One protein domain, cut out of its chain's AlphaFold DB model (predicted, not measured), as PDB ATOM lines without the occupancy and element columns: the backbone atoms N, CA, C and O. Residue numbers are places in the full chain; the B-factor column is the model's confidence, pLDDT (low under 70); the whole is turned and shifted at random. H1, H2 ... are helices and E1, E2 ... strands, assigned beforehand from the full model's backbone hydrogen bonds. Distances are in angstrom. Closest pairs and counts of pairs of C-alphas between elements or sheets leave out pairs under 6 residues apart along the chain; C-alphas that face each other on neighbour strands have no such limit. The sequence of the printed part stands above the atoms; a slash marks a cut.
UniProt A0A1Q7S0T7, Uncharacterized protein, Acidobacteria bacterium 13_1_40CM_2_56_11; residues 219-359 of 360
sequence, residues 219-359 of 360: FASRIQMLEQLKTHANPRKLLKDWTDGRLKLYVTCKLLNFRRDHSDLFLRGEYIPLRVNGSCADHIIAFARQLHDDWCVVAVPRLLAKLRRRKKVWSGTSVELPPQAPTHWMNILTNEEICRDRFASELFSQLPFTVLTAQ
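This is residues 219 to 359 of the 360 residues of an uncharacterized protein of Acidobacteria bacterium 13_1_40CM_2_56_11 (UniProt A0A1Q7S0T7). A twisted sheet of five antiparallel strands makes a wall, with a helical part on one side, in which H1 and H2 meet the long H3 near its first end, while H4 lies across E2. On the sheet's other side run the unnamed residues 314 to 325 and the short H5. The printed part has 141 residues, with five named helices and five strands in the order H1 H2 H3 H4 E1 E2 E3 E4 H5 E5; the class is mixed. The sheet's order is E1 - E2 - E3 - E5 - E4. The whole is compact, with a radius of gyration of the C-alphas of 15.8 A, and flat, spanning 46 by 42 by 22 A.

Start in the sheet: E2, residues 284 to 291, is 23.4 A long, and E3, residues 294 to 301, 23.9 A. Find C-alpha 294 at (160.867, 172.858, 113.956). E1 is residues 270 to 273, E4 residues 329 to 331, and E5 residues 354 to 358, 13.1 A long. H3, residues 246 to 261, is 22.2 A long; find C-alpha 246 at (152.749, 195.340, 97.582). H1, residues 219 to 232, 20.1 A long, begins at C-alpha 219, (148.941, 189.417, 85.983). H2 is residues 235 to 240, H4 residues 263 to 268 and H5 residues 344 to 347.

Look first at E1, E2 and E3, a meander, each strand the antiparallel neighbour of the one before; E1 and E2 form a hairpin, as do E2 and E3. Find N 272 and O 288 at 2.9 A, and N 289 and O 296 at 2.8 A. E3 and E5 bring N 356 and O 297 to 2.8 A; E5 and E4 bring N 330 and O 357 to 2.9 A. H4 is over E2 at a height over the sheet of 7.8 A, across the strands at 88 degrees on the local plane; C-alphas 265 and 291 are closest, 5.3 A. H3 and H5 only graze the sheet. H1 touches H3 about perpendicular, at 77 degrees, with residues 225 to 229 alone; the closest C-alphas, of Leu 229 and Tyr 250, are 6.7 A apart. H2 and H3 touch as a helical hairpin, a shallow tilt of 25 degrees, opposite ways, with C-alphas 238 and 247 closest, 5.2 A. In H2, H3 and H4 every O i to N i+4 pair is within hydrogen-bond range; in H1, 9 of 10 are, and H5 is too short for such a pair.

The C-alphas farthest apart, of Ala 220 and Pro 323, are 47.5 A apart. The printed part has no cut. The links E3 to E4 and E4 to H5 are long. Look for pLDDT under 70 at residues 309 to 311 and 340 to 341.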
ATOM      1  N   PHE A 219     147.771 190.154  85.490       98.00
ATOM      2  CA  PHE A 219     148.941 189.417  85.983       98.00
ATOM      3  C   PHE A 219     150.286 190.051  85.607       98.00
ATOM      4  O   PHE A 219     151.238 189.918  86.375       98.00
ATOM      5  N   ALA A 220     150.368 190.783  84.491       98.06
ATOM      6  CA  ALA A 220     151.594 191.458  84.072       98.06
ATOM      7  C   ALA A 220     152.085 192.444  85.144       98.06
ATOM      8  O   ALA A 220     153.245 192.381  85.557       98.06
ATOM      9  N   SER A 221     151.192 193.285  85.676       97.19
ATOM     10  CA  SER A 221     151.538 194.192  86.775       97.19
ATOM     11  C   SER A 221     151.936 193.442  88.058       97.19
ATOM     12  O   SER A 221     152.888 193.835  88.732       97.19
ATOM     13  N   ARG A 222     151.286 192.313  88.384       97.06
ATOM     14  CA  ARG A 222     151.553 191.560  89.630       97.06
ATOM     15  C   ARG A 222     152.912 190.865  89.567       97.06
ATOM     16  O   ARG A 222     153.640 190.861  90.557       97.06
ATOM     17  N   ILE A 223     153.288 190.358  88.393       97.38
ATOM     18  CA  ILE A 223     154.628 189.820  88.128       97.38
ATOM     19  C   ILE A 223     155.683 190.917  88.319       97.38
ATOM     20  O   ILE A 223     156.649 190.706  89.048       97.38
ATOM     21  N   GLN A 224     155.480 192.110  87.751       96.56
ATOM     22  CA  GLN A 224     156.412 193.231  87.931       96.56
ATOM     23  C   GLN A 224     156.559 193.635  89.406       96.56
ATOM     24  O   GLN A 224     157.680 193.820  89.882       96.56
ATOM     25  N   MET A 225     155.449 193.728  90.151       96.75
ATOM     26  CA  MET A 225     155.483 193.996  91.594       96.75
ATOM     27  C   MET A 225     156.276 192.921  92.349       96.75
ATOM     28  O   MET A 225     157.076 193.247  93.225       96.75
ATOM     29  N   LEU A 226     156.080 191.644  92.008       96.94
ATOM     30  CA  LEU A 226     156.772 190.529  92.647       96.94
ATOM     31  C   LEU A 226     158.287 190.569  92.398       96.94
ATOM     32  O   LEU A 226     159.059 190.389  93.340       96.94
ATOM     33  N   GLU A 227     158.724 190.849  91.168       96.06
ATOM     34  CA  GLU A 227     160.153 190.967  90.840       96.06
ATOM     35  C   GLU A 227     160.824 192.147  91.567       96.06
ATOM     36  O   GLU A 227     161.936 192.022  92.088       96.06
ATOM     37  N   GLN A 228     160.122 193.276  91.713       94.19
ATOM     38  CA  GLN A 228     160.604 194.403  92.523       94.19
ATOM     39  C   GLN A 228     160.762 194.024  94.004       94.19
ATOM     40  O   GLN A 228     161.740 194.406  94.652       94.19
ATOM     41  N   LEU A 229     159.823 193.247  94.551       95.25
ATOM     42  CA  LEU A 229     159.872 192.796  95.943       95.25
ATOM     43  C   LEU A 229     161.015 191.807  96.203       95.25
ATOM     44  O   LEU A 229     161.622 191.864  97.271       95.25
ATOM     45  N   LYS A 230     161.342 190.929  95.248       89.44
ATOM     46  CA  LYS A 230     162.463 189.980  95.389       89.44
ATOM     47  C   LYS A 230     163.815 190.677  95.549       89.44
ATOM     48  O   LYS A 230     164.687 190.147  96.225       89.44
ATOM     49  N   THR A 231     163.981 191.850  94.941       83.19
ATOM     50  CA  THR A 231     165.266 192.562  94.895       83.19
ATOM     51  C   THR A 231     165.411 193.632  95.983       83.19
ATOM     52  O   THR A 231     166.506 193.806  96.506       83.19
ATOM     53  N   HIS A 232     164.330 194.333  96.359       78.62
ATOM     54  CA  HIS A 232     164.411 195.537  97.207       78.62
ATOM     55  C   HIS A 232     163.322 195.635  98.297       78.62
ATOM     56  O   HIS A 232     162.896 196.737  98.662       78.62
ATOM     57  N   ALA A 233     162.828 194.517  98.840       89.94
ATOM     58  CA  ALA A 233     161.795 194.577  99.875       89.94
ATOM     59  C   ALA A 233     162.304 195.181 101.197       89.94
ATOM     60  O   ALA A 233     163.159 194.620 101.879       89.94
ATOM     61  N   ASN A 234     161.687 196.291 101.611       94.00
ATOM     62  CA  ASN A 234     161.810 196.848 102.956       94.00
ATOM     63  C   ASN A 234     160.422 196.848 103.628       94.00
ATOM     64  O   ASN A 234     159.582 197.679 103.265       94.00
ATOM     65  N   PRO A 235     160.165 195.965 104.611       93.81
ATOM     66  CA  PRO A 235     158.851 195.826 105.244       93.81
ATOM     67  C   PRO A 235     158.291 197.121 105.844       93.81
ATOM     68  O   PRO A 235     157.104 197.404 105.692       93.81
ATOM     69  N   ARG A 236     159.136 197.961 106.462       92.81
ATOM     70  CA  ARG A 236     158.699 199.247 107.035       92.81
ATOM     71  C   ARG A 236     158.253 200.226 105.956       92.81
ATOM     72  O   ARG A 236     157.289 200.960 106.162       92.81
ATOM     73  N   LYS A 237     158.950 200.258 104.816       95.06
ATOM     74  CA  LYS A 237     158.550 201.088 103.671       95.06
ATOM     75  C   LYS A 237     157.243 200.578 103.067       95.06
ATOM     76  O   LYS A 237     156.326 201.366 102.885       95.06
ATOM     77  N   LEU A 238     157.117 199.263 102.877       96.56
ATOM     78  CA  LEU A 238     155.882 198.636 102.395       96.56
ATOM     79  C   LEU A 238     154.685 198.911 103.318       96.56
ATOM     80  O   LEU A 238     153.577 199.101 102.833       96.56
ATOM     81  N   LEU A 239     154.895 198.987 104.637       95.56
ATOM     82  CA  LEU A 239     153.851 199.385 105.587       95.56
ATOM     83  C   LEU A 239     153.449 200.855 105.463       95.56
ATOM     84  O   LEU A 239     152.276 201.170 105.647       95.56
ATOM     85  N   LYS A 240     154.383 201.759 105.153       95.25
ATOM     86  CA  LYS A 240     154.045 203.164 104.878       95.25
ATOM     87  C   LYS A 240     153.245 203.296 103.582       95.25
ATOM     88  O   LYS A 240     152.247 204.010 103.567       95.25
ATOM     89  N   ASP A 241     153.632 202.536 102.563       95.88
ATOM     90  CA  ASP A 241     153.041 202.554 101.220       95.88
ATOM     91  C   ASP A 241     151.942 201.482 101.041       95.88
ATOM     92  O   ASP A 241     151.630 201.072  99.926       95.88
ATOM     93  N   TRP A 242     151.329 201.018 102.138       96.38
ATOM     94  CA  TRP A 242     150.457 199.833 102.161       96.38
ATOM     95  C   TRP A 242     149.308 199.869 101.147       96.38
ATOM     96  O   TRP A 242     148.836 198.814 100.730       96.38
ATOM     97  N   THR A 243     148.842 201.053 100.746       96.94
ATOM     98  CA  THR A 243     147.697 201.242  99.844       96.94
ATOM     99  C   THR A 243     147.900 200.649  98.452       96.94
ATOM    100  O   THR A 243     146.914 200.358  97.786       96.94
ATOM    101  N   ASP A 244     149.144 200.444  98.011       96.25
ATOM    102  CA  ASP A 244     149.449 199.913  96.674       96.25
ATOM    103  C   ASP A 244     149.370 198.377  96.559       96.25
ATOM    104  O   ASP A 244     149.507 197.825  95.471       96.25
ATOM    105  N   GLY A 245     149.148 197.674  97.675       97.19
ATOM    106  CA  GLY A 245     148.985 196.217  97.709       97.19
ATOM    107  C   GLY A 245     150.286 195.418  97.769       97.19
ATOM    108  O   GLY A 245     150.243 194.228  98.090       97.19
ATOM    109  N   ARG A 246     151.455 196.041  97.571       97.94
ATOM    110  CA  ARG A 246     152.749 195.340  97.582       97.94
ATOM    111  C   ARG A 246     153.069 194.717  98.936       97.94
ATOM    112  O   ARG A 246     153.709 193.672  98.979       97.94
ATOM    113  N   LEU A 247     152.596 195.301 100.041       98.19
ATOM    114  CA  LEU A 247     152.740 194.686 101.363       98.19
ATOM    115  C   LEU A 247     151.999 193.343 101.460       98.19
ATOM    116  O   LEU A 247     152.557 192.381 101.987       98.19
ATOM    117  N   LYS A 248     150.768 193.251 100.941       98.69
ATOM    118  CA  LYS A 248     149.995 191.999 100.956       98.69
ATOM    119  C   LYS A 248     150.650 190.943 100.068       98.69
ATOM    120  O   LYS A 248     150.793 189.797 100.503       98.69
ATOM    121  N   LEU A 249     151.160 191.353  98.905       98.56
ATOM    122  CA  LEU A 249     151.905 190.476  97.999       98.56
ATOM    123  C   LEU A 249     153.190 189.961  98.655       98.56
ATOM    124  O   LEU A 249     153.477 188.766  98.605       98.56
ATOM    125  N   TYR A 250     153.930 190.845  99.327       98.44
ATOM    126  CA  TYR A 250     155.139 190.505 100.075       98.44
ATOM    127  C   TYR A 250     154.868 189.458 101.162       98.44
ATOM    128  O   TYR A 250     155.535 188.423 101.198       98.44
ATOM    129  N   VAL A 251     153.865 189.698 102.016       98.44
ATOM    130  CA  VAL A 251     153.488 188.779 103.103       98.44
ATOM    131  C   VAL A 251     153.036 187.433 102.545       98.44
ATOM    132  O   VAL A 251     153.517 186.393 102.994       98.44
ATOM    133  N   THR A 252     152.171 187.447 101.528       98.50
ATOM    134  CA  THR A 252     151.673 186.234 100.866       98.50
ATOM    135  C   THR A 252     152.826 185.408 100.304       98.50
ATOM    136  O   THR A 252     152.960 184.230 100.628       98.50
ATOM    137  N   CYS A 253     153.715 186.032  99.528       97.88
ATOM    138  CA  CYS A 253     154.862 185.370  98.916       97.88
ATOM    139  C   CYS A 253     155.826 184.787  99.962       97.88
ATOM    140  O   CYS A 253     156.206 183.618  99.875       97.88
ATOM    141  N   LYS A 254     156.215 185.573 100.975       97.81
ATOM    142  CA  LYS A 254     157.167 185.131 102.007       97.81
ATOM    143  C   LYS A 254     156.630 183.950 102.808       97.81
ATOM    144  O   LYS A 254     157.358 182.984 103.015       97.81
ATOM    145  N   LEU A 255     155.364 184.003 103.219       98.62
ATOM    146  CA  LEU A 255     154.772 182.947 104.038       98.62
ATOM    147  C   LEU A 255     154.419 181.696 103.232       98.62
ATOM    148  O   LEU A 255     154.568 180.598 103.759       98.62
ATOM    149  N   LEU A 256     154.008 181.824 101.965       98.56
ATOM    150  CA  LEU A 256     153.796 180.659 101.100       98.56
ATOM    151  C   LEU A 256     155.107 179.939 100.774       98.56
ATOM    152  O   LEU A 256     155.140 178.713 100.836       98.56
ATOM    153  N   ASN A 257     156.190 180.673 100.489       98.19
ATOM    154  CA  ASN A 257     157.510 180.059 100.312       98.19
ATOM    155  C   ASN A 257     157.969 179.374 101.605       98.19
ATOM    156  O   ASN A 257     158.310 178.199 101.569       98.19
ATOM    157  N   PHE A 258     157.868 180.054 102.755       98.31
ATOM    158  CA  PHE A 258     158.210 179.447 104.044       98.31
ATOM    159  C   PHE A 258     157.401 178.170 104.303       98.31
ATOM    160  O   PHE A 258     157.961 177.146 104.687       98.31
ATOM    161  N   ARG A 259     156.089 178.206 104.042       98.38
ATOM    162  CA  ARG A 259     155.212 177.047 104.195       98.38
ATOM    163  C   ARG A 259     155.553 175.907 103.240       98.38
ATOM    164  O   ARG A 259     155.458 174.759 103.655       98.38
ATOM    165  N   ARG A 260     155.929 176.194 101.993       98.25
ATOM    166  CA  ARG A 260     156.390 175.175 101.037       98.25
ATOM    167  C   ARG A 260     157.665 174.507 101.546       98.25
ATOM    168  O   ARG A 260     157.731 173.282 101.589       98.25
ATOM    169  N   ASP A 261     158.633 175.315 101.962       98.19
ATOM    170  CA  ASP A 261     159.957 174.846 102.373       98.19
ATOM    171  C   ASP A 261     159.909 174.093 103.723       98.19
ATOM    172  O   ASP A 261     160.762 173.255 103.988       98.19
ATOM    173  N   HIS A 262     158.865 174.318 104.535       97.75
ATOM    174  CA  HIS A 262     158.605 173.633 105.814       97.75
ATOM    175  C   HIS A 262     157.268 172.872 105.788       97.75
ATOM    176  O   HIS A 262     156.520 172.859 106.769       97.75
ATOM    177  N   SER A 263     156.916 172.276 104.646       97.00
ATOM    178  CA  SER A 263     155.590 171.677 104.422       97.00
ATOM    179  C   SER A 263     155.185 170.660 105.495       97.00
ATOM    180  O   SER A 263     154.042 170.682 105.952       97.00
ATOM    181  N   ASP A 264     156.125 169.846 105.978       97.19
ATOM    182  CA  ASP A 264     155.893 168.868 107.041       97.19
ATOM    183  C   ASP A 264     155.420 169.499 108.356       97.19
ATOM    184  O   ASP A 264     154.455 169.013 108.952       97.19
ATOM    185  N   LEU A 265     156.029 170.614 108.775       97.75
ATOM    186  CA  LEU A 265     155.617 171.367 109.963       97.75
ATOM    187  C   LEU A 265     154.155 171.806 109.850       97.75
ATOM    188  O   LEU A 265     153.378 171.704 110.799       97.75
ATOM    189  N   PHE A 266     153.749 172.278 108.674       97.62
ATOM    190  CA  PHE A 266     152.404 172.802 108.477       97.62
ATOM    191  C   PHE A 266     151.346 171.731 108.201       97.62
ATOM    192  O   PHE A 266     150.177 171.955 108.530       97.62
ATOM    193  N   LEU A 267     151.729 170.586 107.633       95.44
ATOM    194  CA  LEU A 267     150.826 169.467 107.354       95.44
ATOM    195  C   LEU A 267     150.647 168.544 108.562       95.44
ATOM    196  O   LEU A 267     149.537 168.076 108.805       95.44
ATOM    197  N   ARG A 268     151.719 168.287 109.320       96.00
ATOM    198  CA  ARG A 268     151.747 167.272 110.388       96.00
ATOM    199  C   ARG A 268     151.970 167.854 111.778       96.00
ATOM    200  O   ARG A 268     151.542 167.242 112.754       96.00
ATOM    201  N   GLY A 269     152.608 169.021 111.864       96.75
ATOM    202  CA  GLY A 269     152.938 169.646 113.136       96.75
ATOM    203  C   GLY A 269     151.712 169.985 113.975       96.75
ATOM    204  O   GLY A 269     150.643 170.335 113.456       96.75
ATOM    205  N   GLU A 270     151.907 169.907 115.285       96.94
ATOM    206  CA  GLU A 270     150.938 170.256 116.312       96.94
ATOM    207  C   GLU A 270     150.456 171.703 116.153       96.94
ATOM    208  O   GLU A 270     151.130 172.551 115.562       96.94
ATOM    209  N   TYR A 271     149.262 171.983 116.669       98.25
ATOM    210  CA  TYR A 271     148.731 173.336 116.795       98.25
ATOM    211  C   TYR A 271     148.610 173.658 118.279       98.25
ATOM    212  O   TYR A 271     147.812 173.038 118.978       98.25
ATOM    213  N   ILE A 272     149.397 174.619 118.752       98.12
ATOM    214  CA  ILE A 272     149.491 174.970 120.167       98.12
ATOM    215  C   ILE A 272     148.956 176.397 120.336       98.12
ATOM    216  O   ILE A 272     149.646 177.342 119.952       98.12
ATOM    217  N   PRO A 273     147.738 176.596 120.870       98.06
ATOM    218  CA  PRO A 273     147.265 177.925 121.256       98.06
ATOM    219  C   PRO A 273     148.231 178.559 122.261       98.06
ATOM    220  O   PRO A 273     148.646 177.894 123.209       98.06
ATOM    221  N   LEU A 274     148.586 179.829 122.068       97.25
ATOM    222  CA  LEU A 274     149.471 180.543 122.985       97.25
ATOM    223  C   LEU A 274     148.666 181.519 123.829       97.25
ATOM    224  O   LEU A 274     147.840 182.278 123.317       97.25
ATOM    225  N   ARG A 275     148.931 181.519 125.135       95.81
ATOM    226  CA  ARG A 275     148.297 182.459 126.054       95.81
ATOM    227  C   ARG A 275     148.884 183.849 125.840       95.81
ATOM    228  O   ARG A 275     150.100 184.025 125.808       95.81
ATOM    229  N   VAL A 276     148.011 184.844 125.729       96.38
ATOM    230  CA  VAL A 276     148.405 186.253 125.718       96.38
ATOM    231  C   VAL A 276     148.039 186.853 127.068       96.38
ATOM    232  O   VAL A 276     146.905 186.722 127.524       96.38
ATOM    233  N   ASN A 277     149.001 187.497 127.715       94.62
ATOM    234  CA  ASN A 277     148.833 188.125 129.019       94.62
ATOM    235  C   ASN A 277     148.826 189.654 128.872       94.62
ATOM    236  O   ASN A 277     149.432 190.200 127.951       94.62
ATOM    237  N   GLY A 278     148.162 190.352 129.796       93.19
ATOM    238  CA  GLY A 278     148.137 191.817 129.859       93.19
ATOM    239  C   GLY A 278     146.867 192.470 129.303       93.19
ATOM    240  O   GLY A 278     145.924 191.818 128.865       93.19
ATOM    241  N   SER A 279     146.836 193.807 129.337       90.38
ATOM    242  CA  SER A 279     145.618 194.605 129.096       90.38
ATOM    243  C   SER A 279     145.072 194.575 127.662       90.38
ATOM    244  O   SER A 279     143.957 195.043 127.426       90.38
ATOM    245  N   CYS A 280     145.852 194.067 126.704       92.75
ATOM    246  CA  CYS A 280     145.459 193.930 125.303       92.75
ATOM    247  C   CYS A 280     145.425 192.462 124.841       92.75
ATOM    248  O   CYS A 280     145.497 192.215 123.639       92.75
ATOM    249  N   ALA A 281     145.302 191.499 125.762       93.38
ATOM    250  CA  ALA A 281     145.271 190.069 125.441       93.38
ATOM    251  C   ALA A 281     144.200 189.707 124.393       93.38
ATOM    252  O   ALA A 281     144.514 189.072 123.389       93.38
ATOM    253  N   ASP A 282     142.976 190.226 124.538       92.25
ATOM    254  CA  ASP A 282     141.862 189.967 123.605       92.25
ATOM    255  C   ASP A 282     142.076 190.532 122.189       92.25
ATOM    256  O   ASP A 282     141.315 190.235 121.257       92.25
ATOM    257  N   HIS A 283     143.097 191.372 122.013       94.94
ATOM    258  CA  HIS A 283     143.443 192.018 120.752       94.94
ATOM    259  C   HIS A 283     144.551 191.296 119.987       94.94
ATOM    260  O   HIS A 283     144.994 191.803 118.958       94.94
ATOM    261  N   ILE A 284     144.993 190.126 120.454       96.44
ATOM    262  CA  ILE A 284     146.014 189.319 119.791       96.44
ATOM    263  C   ILE A 284     145.507 187.883 119.669       96.44
ATOM    264  O   ILE A 284     145.014 187.299 120.627       96.44
ATOM    265  N   ILE A 285     145.643 187.305 118.478       98.12
ATOM    266  CA  ILE A 285     145.550 185.858 118.274       98.12
ATOM    267  C   ILE A 285     146.978 185.343 118.175       98.12
ATOM    268  O   ILE A 285     147.728 185.819 117.319       98.12
ATOM    269  N   ALA A 286     147.345 184.380 119.020       98.06
ATOM    270  CA  ALA A 286     148.675 183.789 119.016       98.06
ATOM    271  C   ALA A 286     148.620 182.259 119.090       98.06
ATOM    272  O   ALA A 286     147.843 181.684 119.849       98.06
ATOM    273  N   PHE A 287     149.441 181.591 118.288       98.62
ATOM    274  CA  PHE A 287     149.603 180.136 118.330       98.62
ATOM    275  C   PHE A 287     150.990 179.733 117.822       98.62
ATOM    276  O   PHE A 287     151.660 180.509 117.139       98.62
ATOM    277  N   ALA A 288     151.401 178.503 118.115       98.12
ATOM    278  CA  ALA A 288     152.576 177.875 117.533       98.12
ATOM    279  C   ALA A 288     152.194 176.657 116.680       98.12
ATOM    280  O   ALA A 288     151.231 175.941 116.971       98.12
ATOM    281  N   ARG A 289     152.976 176.417 115.629       98.06
ATOM    282  CA  ARG A 289     153.102 175.123 114.961       98.06
ATOM    283  C   ARG A 289     154.412 174.494 115.405       98.06
ATOM    284  O   ARG A 289     155.431 175.182 115.383       98.06
ATOM    285  N   GLN A 290     154.380 173.221 115.783       97.44
ATOM    286  CA  GLN A 290     155.572 172.496 116.221       97.44
ATOM    287  C   GLN A 290     155.623 171.102 115.595       97.44
ATOM    288  O   GLN A 290     154.636 170.368 115.634       97.44
ATOM    289  N   LEU A 291     156.782 170.717 115.070       97.00
ATOM    290  CA  LEU A 291     157.083 169.344 114.678       97.00
ATOM    291  C   LEU A 291     158.542 169.044 115.028       97.00
ATOM    292  O   LEU A 291     159.442 169.609 114.418       97.00
ATOM    293  N   HIS A 292     158.777 168.159 116.000       93.94
ATOM    294  CA  HIS A 292     160.114 167.937 116.567       93.94
ATOM    295  C   HIS A 292     160.738 169.269 117.040       93.94
ATOM    296  O   HIS A 292     160.136 169.956 117.875       93.94
ATOM    297  N   ASP A 293     161.894 169.634 116.479       92.62
ATOM    298  CA  ASP A 293     162.627 170.871 116.756       92.62
ATOM    299  C   ASP A 293     162.234 172.033 115.824       92.62
ATOM    300  O   ASP A 293     162.687 173.160 116.024       92.62
ATOM    301  N   ASP A 294     161.372 171.799 114.828       95.75
ATOM    302  CA  ASP A 294     160.867 172.858 113.956       95.75
ATOM    303  C   ASP A 294     159.704 173.588 114.634       95.75
ATOM    304  O   ASP A 294     158.699 172.986 115.031       95.75
ATOM    305  N   TRP A 295     159.817 174.915 114.717       96.94
ATOM    306  CA  TRP A 295     158.801 175.780 115.307       96.94
ATOM    307  C   TRP A 295     158.433 176.935 114.390       96.94
ATOM    308  O   TRP A 295     159.297 177.595 113.816       96.94
ATOM    309  N   CYS A 296     157.141 177.248 114.358       97.62
ATOM    310  CA  CYS A 296     156.618 178.483 113.796       97.62
ATOM    311  C   CYS A 296     155.667 179.142 114.797       97.62
ATOM    312  O   CYS A 296     154.620 178.578 115.107       97.62
ATOM    313  N   VAL A 297     156.012 180.324 115.309       97.62
ATOM    314  CA  VAL A 297     155.151 181.099 116.217       97.62
ATOM    315  C   VAL A 297     154.487 182.228 115.445       97.62
ATOM    316  O   VAL A 297     155.143 182.990 114.740       97.62
ATOM    317  N   VAL A 298     153.176 182.355 115.607       98.44
ATOM    318  CA  VAL A 298     152.341 183.351 114.941       98.44
ATOM    319  C   VAL A 298     151.713 184.236 116.002       98.44
ATOM    320  O   VAL A 298     151.132 183.725 116.958       98.44
ATOM    321  N   ALA A 299     151.770 185.553 115.810       97.94
ATOM    322  CA  ALA A 299     150.914 186.481 116.538       97.94
ATOM    323  C   ALA A 299     150.385 187.560 115.590       97.94
ATOM    324  O   ALA A 299     151.150 188.206 114.870       97.94
ATOM    325  N   VAL A 300     149.068 187.753 115.587       98.00
ATOM    326  CA  VAL A 300     148.394 188.751 114.750       98.00
ATOM    327  C   VAL A 300     147.431 189.593 115.582       98.00
ATOM    328  O   VAL A 300     146.817 189.079 116.522       98.00
ATOM    329  N   PRO A 301     147.263 190.878 115.251       95.75
ATOM    330  CA  PRO A 301     146.361 191.753 115.964       95.75
ATOM    331  C   PRO A 301     144.919 191.570 115.484       95.75
ATOM    332  O   PRO A 301     144.646 191.202 114.342       95.75
ATOM    333  N   ARG A 302     143.972 191.923 116.347       95.00
ATOM    334  CA  ARG A 302     142.552 192.058 116.019       95.00
ATOM    335  C   ARG A 302     141.939 193.214 116.790       95.00
ATOM    336  O   ARG A 302     142.434 193.619 117.841       95.00
ATOM    337  N   LEU A 303     140.816 193.714 116.287       94.31
ATOM    338  CA  LEU A 303     140.043 194.762 116.946       94.31
ATOM    339  C   LEU A 303     140.877 196.032 117.243       94.31
ATOM    340  O   LEU A 303     140.858 196.566 118.356       94.31
ATOM    341  N   LEU A 304     141.670 196.482 116.265       92.00
ATOM    342  CA  LEU A 304     142.650 197.558 116.437       92.00
ATOM    343  C   LEU A 304     142.048 198.965 116.496       92.00
ATOM    344  O   LEU A 304     142.621 199.851 117.137       92.00
ATOM    345  N   ALA A 305     140.900 199.200 115.866       92.31
ATOM    346  CA  ALA A 305     140.259 200.508 115.892       92.31
ATOM    347  C   ALA A 305     139.788 200.875 117.311       92.31
ATOM    348  O   ALA A 305     139.816 202.057 117.679       92.31
ATOM    349  N   LYS A 306     139.475 199.875 118.152       87.44
ATOM    350  CA  LYS A 306     139.204 200.064 119.591       87.44
ATOM    351  C   LYS A 306     140.424 200.563 120.382       87.44
ATOM    352  O   LYS A 306     140.258 201.216 121.413       87.44
ATOM    353  N   LEU A 307     141.643 200.322 119.894       85.81
ATOM    354  CA  LEU A 307     142.900 200.670 120.575       85.81
ATOM    355  C   LEU A 307     143.475 202.040 120.180       85.81
ATOM    356  O   LEU A 307     144.418 202.517 120.814       85.81
ATOM    357  N   ARG A 308     142.881 202.721 119.186       72.88
ATOM    358  CA  ARG A 308     143.385 203.949 118.529       72.88
ATOM    359  C   ARG A 308     143.786 205.106 119.463       72.88
ATOM    360  O   ARG A 308     144.480 206.020 119.031       72.88
ATOM    361  N   ARG A 309     143.333 205.122 120.720       61.59
ATOM    362  CA  ARG A 309     143.562 206.229 121.673       61.59
ATOM    363  C   ARG A 309     144.666 205.966 122.704       61.59
ATOM    364  O   ARG A 309     144.915 206.842 123.528       61.59
ATOM    365  N   ARG A 310     145.319 204.798 122.694       68.25
ATOM    366  CA  ARG A 310     146.319 204.434 123.713       68.25
ATOM    367  C   ARG A 310     147.742 204.704 123.211       68.25
ATOM    368  O   ARG A 310     148.155 204.177 122.184       68.25
ATOM    369  N   LYS A 311     148.515 205.516 123.939       63.22
ATOM    370  CA  LYS A 311     149.976 205.589 123.739       63.22
ATOM    371  C   LYS A 311     150.589 204.268 124.212       63.22
ATOM    372  O   LYS A 311     150.146 203.745 125.227       63.22
ATOM    373  N   LYS A 312     151.596 203.750 123.496       76.62
ATOM    374  CA  LYS A 312     152.254 202.463 123.805       76.62
ATOM    375  C   LYS A 312     151.241 201.316 123.985       76.62
ATOM    376  O   LYS A 312     151.281 200.612 124.986       76.62
ATOM    377  N   VAL A 313     150.336 201.154 123.011       84.38
ATOM    378  CA  VAL A 313     149.204 200.201 123.021       84.38
ATOM    379  C   VAL A 313     149.572 198.828 123.599       84.38
ATOM    380  O   VAL A 313     148.840 198.304 124.426       84.38
ATOM    381  N   TRP A 314     150.717 198.279 123.191       88.69
ATOM    382  CA  TRP A 314     151.148 196.921 123.530       88.69
ATOM    383  C   TRP A 314     151.970 196.804 124.820       88.69
ATOM    384  O   TRP A 314     152.417 195.712 125.165       88.69
ATOM    385  N   SER A 315     152.203 197.908 125.533       85.00
ATOM    386  CA  SER A 315     153.010 197.901 126.755       85.00
ATOM    387  C   SER A 315     152.385 196.993 127.818       85.00
ATOM    388  O   SER A 315     151.182 197.059 128.073       85.00
ATOM    389  N   GLY A 316     153.201 196.114 128.405       86.50
ATOM    390  CA  GLY A 316     152.749 195.134 129.395       86.50
ATOM    391  C   GLY A 316     151.889 193.999 128.824       86.50
ATOM    392  O   GLY A 316     151.277 193.275 129.600       86.50
ATOM    393  N   THR A 317     151.809 193.855 127.495       93.44
ATOM    394  CA  THR A 317     151.179 192.701 126.837       93.44
ATOM    395  C   THR A 317     152.266 191.752 126.339       93.44
ATOM    396  O   THR A 317     153.201 192.196 125.667       93.44
ATOM    397  N   SER A 318     152.162 190.464 126.654       94.12
ATOM    398  CA  SER A 318     153.158 189.447 126.291       94.12
ATOM    399  C   SER A 318     152.506 188.168 125.780       94.12
ATOM    400  O   SER A 318     151.360 187.866 126.115       94.12
ATOM    401  N   VAL A 319     153.239 187.428 124.949       94.81
ATOM    402  CA  VAL A 319     152.837 186.104 124.462       94.81
ATOM    403  C   VAL A 319     153.646 185.052 125.208       94.81
ATOM    404  O   VAL A 319     154.875 185.069 125.174       94.81
ATOM    405  N   GLU A 320     152.956 184.146 125.891       93.88
ATOM    406  CA  GLU A 320     153.566 183.070 126.663       93.88
ATOM    407  C   GLU A 320     153.885 181.881 125.751       93.88
ATOM    408  O   GLU A 320     153.008 181.377 125.046       93.88
ATOM    409  N   LEU A 321     155.148 181.448 125.756       91.88
ATOM    410  CA  LEU A 321     155.614 180.293 124.993       91.88
ATOM    411  C   LEU A 321     155.691 179.042 125.881       91.88
ATOM    412  O   LEU A 321     155.976 179.165 127.074       91.88
ATOM    413  N   PRO A 322     155.503 177.834 125.314       91.94
ATOM    414  CA  PRO A 322     155.721 176.594 126.046       91.94
ATOM    415  C   PRO A 322     157.151 176.510 126.613       91.94
ATOM    416  O   PRO A 322     158.079 177.001 125.967       91.94
ATOM    417  N   PRO A 323     157.378 175.857 127.768       90.06
ATOM    418  CA  PRO A 323     158.704 175.778 128.394       90.06
ATOM    419  C   PRO A 323     159.808 175.214 127.487       90.06
ATOM    420  O   PRO A 323     160.960 175.635 127.576       90.06
ATOM    421  N   GLN A 324     159.440 174.286 126.601       90.44
ATOM    422  CA  GLN A 324     160.320 173.642 125.628       90.44
ATOM    423  C   GLN A 324     160.606 174.492 124.379       90.44
ATOM    424  O   GLN A 324     161.337 174.052 123.495       90.44
ATOM    425  N   ALA A 325     159.987 175.667 124.254       92.06
ATOM    426  CA  ALA A 325     160.156 176.509 123.084       92.06
ATOM    427  C   ALA A 325     161.584 177.103 123.036       92.06
ATOM    428  O   ALA A 325     162.126 177.484 124.082       92.06
ATOM    429  N   PRO A 326     162.180 177.233 121.836       91.88
ATOM    430  CA  PRO A 326     163.476 177.879 121.644       91.88
ATOM    431  C   PRO A 326     163.553 179.301 122.216       91.88
ATOM    432  O   PRO A 326     162.543 179.982 122.419       91.88
ATOM    433  N   THR A 327     164.772 179.783 122.454       89.94
ATOM    434  CA  THR A 327     165.019 181.137 122.985       89.94
ATOM    435  C   THR A 327     165.366 182.158 121.908       89.94
ATOM    436  O   THR A 327     165.114 183.347 122.109       89.94
ATOM    437  N   HIS A 328     165.879 181.700 120.763       91.25
ATOM    438  CA  HIS A 328     166.291 182.521 119.626       91.25
ATOM    439  C   HIS A 328     165.356 182.297 118.446       91.25
ATOM    440  O   HIS A 328     165.099 181.163 118.036       91.25
ATOM    441  N   TRP A 329     164.826 183.393 117.912       94.00
ATOM    442  CA  TRP A 329     163.864 183.338 116.825       94.00
ATOM    443  C   TRP A 329     164.168 184.389 115.783       94.00
ATOM    444  O   TRP A 329     164.538 185.511 116.120       94.00
ATOM    445  N   MET A 330     163.866 184.055 114.538       95.06
ATOM    446  CA  MET A 330     163.933 184.976 113.417       95.06
ATOM    447  C   MET A 330     162.525 185.280 112.910       95.06
ATOM    448  O   MET A 330     161.735 184.371 112.645       95.06
ATOM    449  N   ASN A 331     162.203 186.559 112.742       95.81
ATOM    450  CA  ASN A 331     160.973 186.983 112.089       95.81
ATOM    451  C   ASN A 331     161.083 186.770 110.575       95.81
ATOM    452  O   ASN A 331     161.866 187.431 109.899       95.81
ATOM    453  N   ILE A 332     160.260 185.882 110.020       96.00
ATOM    454  CA  ILE A 332     160.297 185.482 108.603       96.00
ATOM    455  C   ILE A 332     160.029 186.673 107.671       96.00
ATOM    456  O   ILE A 332     160.514 186.706 106.537       96.00
ATOM    457  N   LEU A 333     159.254 187.654 108.137       96.19
ATOM    458  CA  LEU A 333     158.814 188.811 107.361       96.19
ATOM    459  C   LEU A 333     159.764 190.004 107.448       96.19
ATOM    460  O   LEU A 333     159.634 190.926 106.654       96.19
ATOM    461  N   THR A 334     160.668 190.047 108.423       94.75
ATOM    462  CA  THR A 334     161.550 191.210 108.631       94.75
ATOM    463  C   THR A 334     163.017 190.844 108.777       94.75
ATOM    464  O   THR A 334     163.857 191.739 108.749       94.75
ATOM    465  N   ASN A 335     163.323 189.551 108.895       93.31
ATOM    466  CA  ASN A 335     164.624 188.991 109.256       93.31
ATOM    467  C   ASN A 335     165.169 189.526 110.595       93.31
ATOM    468  O   ASN A 335     166.367 189.473 110.839       93.31
ATOM    469  N   GLU A 336     164.302 190.065 111.454       92.44
ATOM    470  CA  GLU A 336     164.682 190.543 112.783       92.44
ATOM    471  C   GLU A 336     164.830 189.367 113.744       92.44
ATOM    472  O   GLU A 336     163.942 188.514 113.836       92.44
ATOM    473  N   GLU A 337     165.945 189.343 114.465       92.44
ATOM    474  CA  GLU A 337     166.165 188.420 115.570       92.44
ATOM    475  C   GLU A 337     165.456 188.925 116.819       92.44
ATOM    476  O   GLU A 337     165.470 190.112 117.137       92.44
ATOM    477  N   ILE A 338     164.820 188.010 117.534       88.94
ATOM    478  CA  ILE A 338     164.095 188.322 118.758       88.94
ATOM    479  C   ILE A 338     164.455 187.241 119.791       88.94
ATOM    480  O   ILE A 338     164.635 186.070 119.433       88.94
ATOM    481  N   CYS A 339     164.501 187.611 121.074       81.06
ATOM    482  CA  CYS A 339     164.859 186.738 122.201       81.06
ATOM    483  C   CYS A 339     163.635 186.337 123.058       81.06
ATOM    484  O   CYS A 339     162.490 186.527 122.644       81.06
ATOM    485  N   ARG A 340     163.856 185.679 124.207       68.31
ATOM    486  CA  ARG A 340     162.839 184.937 124.987       68.31
ATOM    487  C   ARG A 340     161.702 185.798 125.573       68.31
ATOM    488  O   ARG A 340     160.600 185.285 125.747       68.31
ATOM    489  N   ASP A 341     161.919 187.093 125.791       65.56
ATOM    490  CA  ASP A 341     160.932 187.992 126.406       65.56
ATOM    491  C   ASP A 341     159.995 188.610 125.360       65.56
ATOM    492  O   ASP A 341     160.132 189.755 124.944       65.56
ATOM    493  N   ARG A 342     159.020 187.821 124.892       72.19
ATOM    494  CA  ARG A 342     158.110 188.195 123.795       72.19
ATOM    495  C   ARG A 342     157.057 189.213 124.225       72.19
ATOM    496  O   ARG A 342     155.877 188.883 124.392       72.19
ATOM    497  N   PHE A 343     157.452 190.473 124.344       82.94
ATOM    498  CA  PHE A 343     156.495 191.566 124.464       82.94
ATOM    499  C   PHE A 343     155.829 191.843 123.118       82.94
ATOM    500  O   PHE A 343     156.485 191.925 122.079       82.94
ATOM    501  N   ALA A 344     154.515 192.063 123.124       84.75
ATOM    502  CA  ALA A 344     153.769 192.402 121.914       84.75
ATOM    503  C   ALA A 344     154.309 193.680 121.236       84.75
ATOM    504  O   ALA A 344     154.244 193.811 120.017       84.75
ATOM    505  N   SER A 345     154.902 194.604 122.002       85.50
ATOM    506  CA  SER A 345     155.583 195.786 121.458       85.50
ATOM    507  C   SER A 345     156.821 195.458 120.623       85.50
ATOM    508  O   SER A 345     157.112 196.189 119.681       85.50
ATOM    509  N   GLU A 346     157.539 194.389 120.963       87.31
ATOM    510  CA  GLU A 346     158.700 193.917 120.205       87.31
ATOM    511  C   GLU A 346     158.248 193.093 119.003       87.31
ATOM    512  O   GLU A 346     158.692 193.331 117.884       87.31
ATOM    513  N   LEU A 347     157.277 192.194 119.207       89.62
ATOM    514  CA  LEU A 347     156.702 191.380 118.135       89.62
ATOM    515  C   LEU A 347     156.139 192.223 116.986       89.62
ATOM    516  O   LEU A 347     156.236 191.819 115.827       89.62
ATOM    517  N   PHE A 348     155.557 193.381 117.309       92.00
ATOM    518  CA  PHE A 348     154.917 194.279 116.348       92.00
ATOM    519  C   PHE A 348     155.732 195.550 116.058       92.00
ATOM    520  O   PHE A 348     155.168 196.580 115.680       92.00
ATOM    521  N   SER A 349     157.055 195.508 116.257       87.25
ATOM    522  CA  SER A 349     157.942 196.675 116.135       87.25
ATOM    523  C   SER A 349     158.033 197.223 114.701       87.25
ATOM    524  O   SER A 349     158.126 198.436 114.499       87.25
ATOM    525  N   GLN A 350     158.000 196.344 113.693       90.06
ATOM    526  CA  GLN A 350     158.176 196.707 112.278       90.06
ATOM    527  C   GLN A 350     156.929 196.533 111.426       90.06
ATOM    528  O   GLN A 350     156.655 197.353 110.551       90.06
ATOM    529  N   LEU A 351     156.198 195.449 111.671       93.62
ATOM    530  CA  LEU A 351     154.918 195.136 111.053       93.62
ATOM    531  C   LEU A 351     153.906 194.890 112.170       93.62
ATOM    532  O   LEU A 351     154.293 194.439 113.244       93.62
ATOM    533  N   PRO A 352     152.608 195.137 111.940       93.06
ATOM    534  CA  PRO A 352     151.607 194.978 112.986       93.06
ATOM    535  C   PRO A 352     151.326 193.512 113.352       93.06
ATOM    536  O   PRO A 352     150.509 193.282 114.227       93.06
ATOM    537  N   PHE A 353     151.971 192.542 112.702       95.25
ATOM    538  CA  PHE A 353     151.851 191.096 112.905       95.25
ATOM    539  C   PHE A 353     153.236 190.452 112.799       95.25
ATOM    540  O   PHE A 353     154.156 191.031 112.215       95.25
ATOM    541  N   THR A 354     153.375 189.233 113.318       95.88
ATOM    542  CA  THR A 354     154.645 188.508 113.314       95.88
ATOM    543  C   THR A 354     154.464 187.030 112.987       95.88
ATOM    544  O   THR A 354     153.464 186.410 113.361       95.88
ATOM    545  N   VAL A 355     155.461 186.478 112.298       97.81
ATOM    546  CA  VAL A 355     155.629 185.040 112.095       97.81
ATOM    547  C   VAL A 355     157.100 184.731 112.318       97.81
ATOM    548  O   VAL A 355     157.971 185.289 111.649       97.81
ATOM    549  N   LEU A 356     157.371 183.874 113.286       96.69
ATOM    550  CA  LEU A 356     158.699 183.591 113.795       96.69
ATOM    551  C   LEU A 356     159.047 182.146 113.496       96.69
ATOM    552  O   LEU A 356     158.209 181.275 113.700       96.69
ATOM    553  N   THR A 357     160.283 181.893 113.096       96.56
ATOM    554  CA  THR A 357     160.853 180.546 113.037       96.56
ATOM    555  C   THR A 357     161.962 180.416 114.066       96.56
ATOM    556  O   THR A 357     162.651 181.400 114.356       96.56
ATOM    557  N   ALA A 358     162.132 179.221 114.625       92.12
ATOM    558  CA  ALA A 358     163.309 178.930 115.436       92.12
ATOM    559  C   ALA A 358     164.576 179.080 114.581       92.12
ATOM    560  O   ALA A 358     164.580 178.699 113.406       92.12
ATOM    561  N   GLN A 359     165.632 179.650 115.160       78.81
ATOM    562  CA  GLN A 359     166.980 179.508 114.616       78.81
ATOM    563  C   GLN A 359     167.598 178.231 115.194       78.81
ATOM    564  O   GLN A 359     167.389 177.928 116.370       78.81
TER     565      GLN A 359